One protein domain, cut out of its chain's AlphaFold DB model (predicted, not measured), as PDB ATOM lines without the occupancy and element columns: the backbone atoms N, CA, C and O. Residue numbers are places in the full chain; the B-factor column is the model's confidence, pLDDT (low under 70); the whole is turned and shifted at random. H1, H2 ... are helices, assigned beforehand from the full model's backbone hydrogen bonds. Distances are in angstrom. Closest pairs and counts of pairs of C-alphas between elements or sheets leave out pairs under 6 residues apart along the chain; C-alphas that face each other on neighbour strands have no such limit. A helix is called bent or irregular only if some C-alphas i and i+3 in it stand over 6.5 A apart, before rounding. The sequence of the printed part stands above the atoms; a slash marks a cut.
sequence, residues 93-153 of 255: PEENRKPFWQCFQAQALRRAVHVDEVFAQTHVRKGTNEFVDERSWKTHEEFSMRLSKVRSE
ATOM      1  N   PRO A  93     108.605  76.545  69.257       74.75
ATOM      2  CA  PRO A  93     107.799  75.707  68.368       74.75
ATOM      3  C   PRO A  93     108.668  74.714  67.597       74.75
ATOM      4  O   PRO A  93     109.812  75.020  67.255       74.75
ATOM      5  N   GLU A  94     108.158  73.511  67.343       64.69
ATOM      6  CA  GLU A  94     108.950  72.402  66.800       64.69
ATOM      7  C   GLU A  94     109.524  72.713  65.411       64.69
ATOM      8  O   GLU A  94     110.687  72.411  65.135       64.69
ATOM      9  N   GLU A  95     108.763  73.449  64.601       67.69
ATOM     10  CA  GLU A  95     109.155  73.997  63.305       67.69
ATOM     11  C   GLU A  95     110.371  74.940  63.377       67.69
ATOM     12  O   GLU A  95     111.157  75.023  62.430       67.69
ATOM     13  N   ASN A  96     110.596  75.581  64.528       71.25
ATOM     14  CA  ASN A  96     111.650  76.574  64.723       71.25
ATOM     15  C   ASN A  96     112.878  76.021  65.455       71.25
ATOM     16  O   ASN A  96     113.905  76.697  65.516       71.25
ATOM     17  N   ARG A  97     112.839  74.781  65.958       73.69
ATOM     18  CA  ARG A  97     113.961  74.175  66.702       73.69
ATOM     19  C   ARG A  97     115.191  73.930  65.833       73.69
ATOM     20  O   ARG A  97     116.310  74.160  66.281       73.69
ATOM     21  N   LYS A  98     115.001  73.483  64.588       75.69
ATOM     22  CA  LYS A  98     116.107  73.186  63.661       75.69
ATOM     23  C   LYS A  98     116.827  74.458  63.173       75.69
ATOM     24  O   LYS A  98     118.055  74.488  63.270       75.69
ATOM     25  N   PRO A  99     116.123  75.520  62.731       73.75
ATOM     26  CA  PRO A  99     116.745  76.819  62.464       73.75
ATOM     27  C   PRO A  99     117.407  77.416  63.711       73.75
ATOM     28  O   PRO A  99     118.536  77.887  63.639       73.75
ATOM     29  N   PHE A 100     116.747  77.330  64.871       75.00
ATOM     30  CA  PHE A 100     117.299  77.814  66.135       75.00
ATOM     31  C   PHE A 100     118.606  77.105  66.502       75.00
ATOM     32  O   PHE A 100     119.580  77.759  66.862       75.00
ATOM     33  N   TRP A 101     118.661  75.780  66.356       73.62
ATOM     34  CA  TRP A 101     119.872  75.004  66.607       73.62
ATOM     35  C   TRP A 101     121.011  75.384  65.656       73.62
ATOM     36  O   TRP A 101     122.157  75.490  66.086       73.62
ATOM     37  N   GLN A 102     120.713  75.657  64.383       71.50
ATOM     38  CA  GLN A 102     121.708  76.164  63.434       71.50
ATOM     39  C   GLN A 102     122.215  77.557  63.819       71.50
ATOM     40  O   GLN A 102     123.424  77.775  63.803       71.50
ATOM     41  N   CYS A 103     121.332  78.470  64.229       67.00
ATOM     42  CA  CYS A 103     121.723  79.789  64.727       67.00
ATOM     43  C   CYS A 103     122.558  79.689  66.010       67.00
ATOM     44  O   CYS A 103     123.559  80.383  66.147       67.00
ATOM     45  N   PHE A 104     122.204  78.787  66.923       73.56
ATOM     46  CA  PHE A 104     122.976  78.523  68.134       73.56
ATOM     47  C   PHE A 104     124.374  77.975  67.810       73.56
ATOM     48  O   PHE A 104     125.368  78.497  68.309       73.56
ATOM     49  N   GLN A 105     124.483  76.988  66.918       66.38
ATOM     50  CA  GLN A 105     125.776  76.460  66.469       66.38
ATOM     51  C   GLN A 105     126.625  77.546  65.780       66.38
ATOM     52  O   GLN A 105     127.810  77.694  66.085       66.38
ATOM     53  N   ALA A 106     126.015  78.358  64.909       66.06
ATOM     54  CA  ALA A 106     126.692  79.437  64.188       66.06
ATOM     55  C   ALA A 106     127.145  80.588  65.107       66.06
ATOM     56  O   ALA A 106     128.245  81.114  64.936       66.06
ATOM     57  N   GLN A 107     126.323  80.968  66.089       63.50
ATOM     58  CA  GLN A 107     126.541  82.155  66.919       63.50
ATOM     59  C   GLN A 107     127.289  81.859  68.223       63.50
ATOM     60  O   GLN A 107     128.153  82.644  68.611       63.50
ATOM     61  N   ALA A 108     126.983  80.745  68.894       62.50
ATOM     62  CA  ALA A 108     127.544  80.413  70.205       62.50
ATOM     63  C   ALA A 108     128.799  79.536  70.118       62.50
ATOM     64  O   ALA A 108     129.680  79.654  70.965       62.50
ATOM     65  N   LEU A 109     128.898  78.667  69.106       62.28
ATOM     66  CA  LEU A 109     129.950  77.648  69.055       62.28
ATOM     67  C   LEU A 109     130.942  77.849  67.901       62.28
ATOM     68  O   LEU A 109     132.090  77.428  68.029       62.28
ATOM     69  N   ARG A 110     130.553  78.538  66.812       61.91
ATOM     70  CA  ARG A 110     131.382  78.868  65.623       61.91
ATOM     71  C   ARG A 110     132.117  77.677  64.971       61.91
ATOM     72  O   ARG A 110     132.964  77.876  64.104       61.91
ATOM     73  N   ARG A 111     131.797  76.442  65.358       60.16
ATOM     74  CA  ARG A 111     132.321  75.175  64.822       60.16
ATOM     75  C   ARG A 111     131.284  74.074  65.036       60.16
ATOM     76  O   ARG A 111     130.383  74.244  65.851       60.16
ATOM     77  N   ALA A 112     131.411  72.957  64.321       53.44
ATOM     78  CA  ALA A 112     130.560  71.791  64.543       53.44
ATOM     79  C   ALA A 112     130.874  71.180  65.921       53.44
ATOM     80  O   ALA A 112     131.997  70.733  66.154       53.44
ATOM     81  N   VAL A 113     129.902  71.203  66.835       57.50
ATOM     82  CA  VAL A 113     130.051  70.716  68.215       57.50
ATOM     83  C   VAL A 113     129.044  69.603  68.482       57.50
ATOM     84  O   VAL A 113     127.850  69.751  68.213       57.50
ATOM     85  N   HIS A 114     129.528  68.489  69.031       66.12
ATOM     86  CA  HIS A 114     128.700  67.339  69.391       66.12
ATOM     87  C   HIS A 114     127.906  67.622  70.674       66.12
ATOM     88  O   HIS A 114     128.362  68.366  71.541       66.12
ATOM     89  N   VAL A 115     126.728  67.005  70.819       67.56
ATOM     90  CA  VAL A 115     125.865  67.164  72.010       67.56
ATOM     91  C   VAL A 115     126.631  66.851  73.300       67.56
ATOM     92  O   VAL A 115     126.492  67.581  74.278       67.56
ATOM     93  N   ASP A 116     127.510  65.848  73.267       65.69
ATOM     94  CA  ASP A 116     128.363  65.470  74.399       65.69
ATOM     95  C   ASP A 116     129.350  66.579  74.789       65.69
ATOM     96  O   ASP A 116     129.632  66.783  75.969       65.69
ATOM     97  N   GLU A 117     129.840  67.350  73.817       72.19
ATOM     98  CA  GLU A 117     130.718  68.491  74.072       72.19
ATOM     99  C   GLU A 117     129.930  69.686  74.628       72.19
ATOM    100  O   GLU A 117     130.399  70.341  75.557       72.19
ATOM    101  N   VAL A 118     128.714  69.948  74.130       73.19
ATOM    102  CA  VAL A 118     127.830  70.974  74.716       73.19
ATOM    103  C   VAL A 118     127.499  70.617  76.163       73.19
ATOM    104  O   VAL A 118     127.551  71.482  77.037       73.19
ATOM    105  N   PHE A 119     127.214  69.343  76.432       74.00
ATOM    106  CA  PHE A 119     126.990  68.834  77.777       74.00
ATOM    107  C   PHE A 119     128.239  69.025  78.649       74.00
ATOM    108  O   PHE A 119     128.158  69.666  79.691       74.00
ATOM    109  N   ALA A 120     129.420  68.612  78.186       71.88
ATOM    110  CA  ALA A 120     130.668  68.834  78.916       71.88
ATOM    111  C   ALA A 120     130.970  70.326  79.172       71.88
ATOM    112  O   ALA A 120     131.568  70.665  80.184       71.88
ATOM    113  N   GLN A 121     130.546  71.236  78.293       67.06
ATOM    114  CA  GLN A 121     130.758  72.676  78.478       67.06
ATOM    115  C   GLN A 121     129.762  73.338  79.437       67.06
ATOM    116  O   GLN A 121     130.091  74.353  80.047       67.06
ATOM    117  N   THR A 122     128.544  72.806  79.549       69.62
ATOM    118  CA  THR A 122     127.445  73.445  80.301       69.62
ATOM    119  C   THR A 122     127.150  72.769  81.635       69.62
ATOM    120  O   THR A 122     126.631  73.404  82.545       69.62
ATOM    121  N   HIS A 123     127.502  71.495  81.758       67.50
ATOM    122  CA  HIS A 123     127.087  70.623  82.850       67.50
ATOM    123  C   HIS A 123     128.269  69.958  83.567       67.50
ATOM    124  O   HIS A 123     128.078  69.325  84.606       67.50
ATOM    125  N   VAL A 124     129.491  70.147  83.058       76.31
ATOM    126  CA  VAL A 124     130.730  69.658  83.663       76.31
ATOM    127  C   VAL A 124     131.687  70.834  83.889       76.31
ATOM    128  O   VAL A 124     131.952  71.645  83.003       76.31
ATOM    129  N   ARG A 125     132.216  70.954  85.108       75.88
ATOM    130  CA  ARG A 125     133.204  71.962  85.492       75.88
ATOM    131  C   ARG A 125     134.507  71.714  84.740       75.88
ATOM    132  O   ARG A 125     135.142  70.662  84.866       75.88
ATOM    133  N   LYS A 126     134.921  72.716  83.966       70.75
ATOM    134  CA  LYS A 126     136.142  72.677  83.158       70.75
ATOM    135  C   LYS A 126     137.367  72.456  84.053       70.75
ATOM    136  O   LYS A 126     137.622  73.243  84.957       70.75
ATOM    137  N   GLY A 127     138.131  71.403  83.766       64.31
ATOM    138  CA  GLY A 127     139.367  71.060  84.482       64.31
ATOM    139  C   GLY A 127     139.208  70.023  85.599       64.31
ATOM    140  O   GLY A 127     140.213  69.445  85.995       64.31
ATOM    141  N   THR A 128     137.981  69.729  86.043       73.69
ATOM    142  CA  THR A 128     137.738  68.803  87.170       73.69
ATOM    143  C   THR A 128     136.875  67.597  86.788       73.69
ATOM    144  O   THR A 128     136.821  66.631  87.538       73.69
ATOM    145  N   ASN A 129     136.202  67.626  85.627       70.56
ATOM    146  CA  ASN A 129     135.187  66.638  85.225       70.56
ATOM    147  C   ASN A 129     134.048  66.451  86.253       70.56
ATOM    148  O   ASN A 129     133.337  65.451  86.237       70.56
ATOM    149  N   GLU A 130     133.867  67.428  87.141       81.19
ATOM    150  CA  GLU A 130     132.856  67.418  88.196       81.19
ATOM    151  C   GLU A 130     131.565  68.049  87.670       81.19
ATOM    152  O   GLU A 130     131.612  69.062  86.972       81.19
ATOM    153  N   PHE A 131     130.408  67.474  87.980       81.69
ATOM    154  CA  PHE A 131     129.135  67.983  87.474       81.69
ATOM    155  C   PHE A 131     128.760  69.305  88.148       81.69
ATOM    156  O   PHE A 131     129.077  69.546  89.311       81.69
ATOM    157  N   VAL A 132     128.106  70.190  87.396       77.75
ATOM    158  CA  VAL A 132     127.729  71.529  87.881       77.75
ATOM    159  C   VAL A 132     126.657  71.451  88.975       77.75
ATOM    160  O   VAL A 132     126.690  72.249  89.910       77.75
ATOM    161  N   ASP A 133     125.741  70.487  88.879       80.75
ATOM    162  CA  ASP A 133     124.704  70.209  89.871       80.75
ATOM    163  C   ASP A 133     124.272  68.727  89.853       80.75
ATOM    164  O   ASP A 133     124.614  67.959  88.946       80.75
ATOM    165  N   GLU A 134     123.482  68.321  90.852       79.56
ATOM    166  CA  GLU A 134     123.020  66.931  90.981       79.56
ATOM    167  C   GLU A 134     121.986  66.513  89.938       79.56
ATOM    168  O   GLU A 134     121.860  65.338  89.580       79.56
ATOM    169  N   ARG A 135     121.233  67.478  89.409       83.62
ATOM    170  CA  ARG A 135     120.266  67.213  88.341       83.62
ATOM    171  C   ARG A 135     120.994  66.738  87.085       83.62
ATOM    172  O   ARG A 135     120.523  65.832  86.392       83.62
ATOM    173  N   SER A 136     122.144  67.337  86.817       81.06
ATOM    174  CA  SER A 136     123.011  66.993  85.714       81.06
ATOM    175  C   SER A 136     123.624  65.607  85.862       81.06
ATOM    176  O   SER A 136     123.597  64.830  84.907       81.06
ATOM    177  N   TRP A 137     124.147  65.289  87.051       76.88
ATOM    178  CA  TRP A 137     124.673  63.960  87.362       76.88
ATOM    179  C   TRP A 137     123.613  62.885  87.107       76.88
ATOM    180  O   TRP A 137     123.829  61.958  86.327       76.88
ATOM    181  N   LYS A 138     122.416  63.073  87.671       78.88
ATOM    182  CA  LYS A 138     121.315  62.112  87.560       78.88
ATOM    183  C   LYS A 138     120.864  61.887  86.116       78.88
ATOM    184  O   LYS A 138     120.602  60.760  85.709       78.88
ATOM    185  N   THR A 139     120.809  62.952  85.318       80.31
ATOM    186  CA  THR A 139     120.428  62.853  83.900       80.31
ATOM    187  C   THR A 139     121.483  62.094  83.091       80.31
ATOM    188  O   THR A 139     121.141  61.261  82.250       80.31
ATOM    189  N   HIS A 140     122.766  62.348  83.359       81.25
ATOM    190  CA  HIS A 140     123.865  61.633  82.720       81.25
ATOM    191  C   HIS A 140     123.889  60.145  83.094       81.25
ATOM    192  O   HIS A 140     124.098  59.289  82.231       81.25
ATOM    193  N   GLU A 141     123.625  59.829  84.361       85.00
ATOM    194  CA  GLU A 141     123.531  58.459  84.858       85.00
ATOM    195  C   GLU A 141     122.349  57.711  84.226       85.00
ATOM    196  O   GLU A 141     122.526  56.606  83.716       85.00
ATOM    197  N   GLU A 142     121.160  58.319  84.162       84.12
ATOM    198  CA  GLU A 142     119.995  57.724  83.497       84.12
ATOM    199  C   GLU A 142     120.248  57.461  82.010       84.12
ATOM    200  O   GLU A 142     119.872  56.407  81.487       84.12
ATOM    201  N   PHE A 143     120.899  58.400  81.324       86.44
ATOM    202  CA  PHE A 143     121.273  58.235  79.924       86.44
ATOM    203  C   PHE A 143     122.285  57.095  79.746       86.44
ATOM    204  O   PHE A 143     122.086  56.220  78.903       86.44
ATOM    205  N   SER A 144     123.311  57.040  80.597       81.56
ATOM    206  CA  SER A 144     124.331  55.983  80.589       81.56
ATOM    207  C   SER A 144     123.739  54.609  80.909       81.56
ATOM    208  O   SER A 144     124.040  53.626  80.233       81.56
ATOM    209  N   MET A 145     122.829  54.537  81.881       87.88
ATOM    210  CA  MET A 145     122.091  53.326  82.234       87.88
ATOM    211  C   MET A 145     121.215  52.851  81.073       87.88
ATOM    212  O   MET A 145     121.204  51.660  80.765       87.88
ATOM    213  N   ARG A 146     120.509  53.760  80.390       90.19
ATOM    214  CA  ARG A 146     119.714  53.419  79.200       90.19
ATOM    215  C   ARG A 146     120.599  52.925  78.063       90.19
ATOM    216  O   ARG A 146     120.276  51.901  77.474       90.19
ATOM    217  N   LEU A 147     121.727  53.582  77.789       79.81
ATOM    218  CA  LEU A 147     122.682  53.123  76.778       79.81
ATOM    219  C   LEU A 147     123.271  51.750  77.118       79.81
ATOM    220  O   LEU A 147     123.416  50.912  76.231       79.81
ATOM    221  N   SER A 148     123.581  51.499  78.391       81.56
ATOM    222  CA  SER A 148     124.057  50.197  78.866       81.56
ATOM    223  C   SER A 148     122.983  49.116  78.718       81.56
ATOM    224  O   SER A 148     123.259  48.032  78.210       81.56
ATOM    225  N   LYS A 149     121.730  49.432  79.065       85.50
ATOM    226  CA  LYS A 149     120.578  48.541  78.890       85.50
ATOM    227  C   LYS A 149     120.357  48.184  77.424       85.50
ATOM    228  O   LYS A 149     120.273  47.007  77.112       85.50
ATOM    229  N   VAL A 150     120.347  49.177  76.539       80.62
ATOM    230  CA  VAL A 150     120.246  48.995  75.084       80.62
ATOM    231  C   VAL A 150     121.381  48.079  74.600       80.62
ATOM    232  O   VAL A 150     121.130  47.057  73.974       80.62
ATOM    233  N   ARG A 151     122.637  48.329  74.999       75.19
ATOM    234  CA  ARG A 151     123.770  47.445  74.654       75.19
ATOM    235  C   ARG A 151     123.641  46.022  75.214       75.19
ATOM    236  O   ARG A 151     124.047  45.086  74.536       75.19
ATOM    237  N   SER A 152     123.085  45.849  76.413       74.88
ATOM    238  CA  SER A 152     122.848  44.536  77.035       74.88
ATOM    239  C   SER A 152     121.716  43.765  76.346       74.88
ATOM    240  O   SER A 152     121.856  42.580  76.055       74.88
ATOM    241  N   GLU A 153     120.631  44.454  75.988       73.69
ATOM    242  CA  GLU A 153     119.500  43.900  75.233       73.69
ATOM    243  C   GLU A 153     119.921  43.420  73.839       73.69
ATOM    244  O   GLU A 153     119.381  42.441  73.333       73.69
TER     245      GLU A 153
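This is residues 93 to 153 of the 255 residues of an uncharacterized protein of Phaseolus angularis (UniProt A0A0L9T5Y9). The long helix H3 forms one leg of a loose, open frame, the irregular H1 forms the other, and the short H2 lies between them, with few contacts among the three. The far part of H3, residues 141 to 153, and residues 93 to 101, of which 94 to 101 belong to H1, stick out free, while the link from H2 to H3 folds back on itself. The printed part has 61 residues with three named helices, H1, H2, H3 in chain order, and no named strand; the class is all helix. It is loose, with a radius of gyration of the C-alphas of 14.5 A and spans of 35 by 33 by 20 A.

H3, residues 134 to 153, is 28.1 A long, from C-alpha 134 at (123.020, 66.931, 90.981) to C-alpha 153 at (119.500, 43.900, 75.233). H2 holds residues 115 to 123. H1, residues 94 to 109, is 21.8 A long and begins at C-alpha 94, (108.950, 72.402, 66.800). H1 is irregular, with C-alphas 95 and 98 7.0 A apart, and has a kink of 29 degrees near residue 103.

H3 and H2 are close but not clearly touching; their closest C-alphas, of Ser 136 and His 123, are 6.2 A apart. They run opposite ways at a shallow tilt of 27 degrees. H1 is apart from H2 and from H3. Between H2 and H3, residues 124 to 125 pair antiparallel with residues 130 to 131. Every O i to N i+4 pair is within hydrogen-bond range in H2 and H3; in H1, 10 of 12 are.

The C-alphas farthest apart, of Gln 107 and Glu 153, are 39.8 A apart. The printed part has no cut. The link from H1 to H2 is tight and that from H2 to H3 short. Mean pLDDT of the printed part is 73.6; 19 residues are under 70, among them 105 to 116.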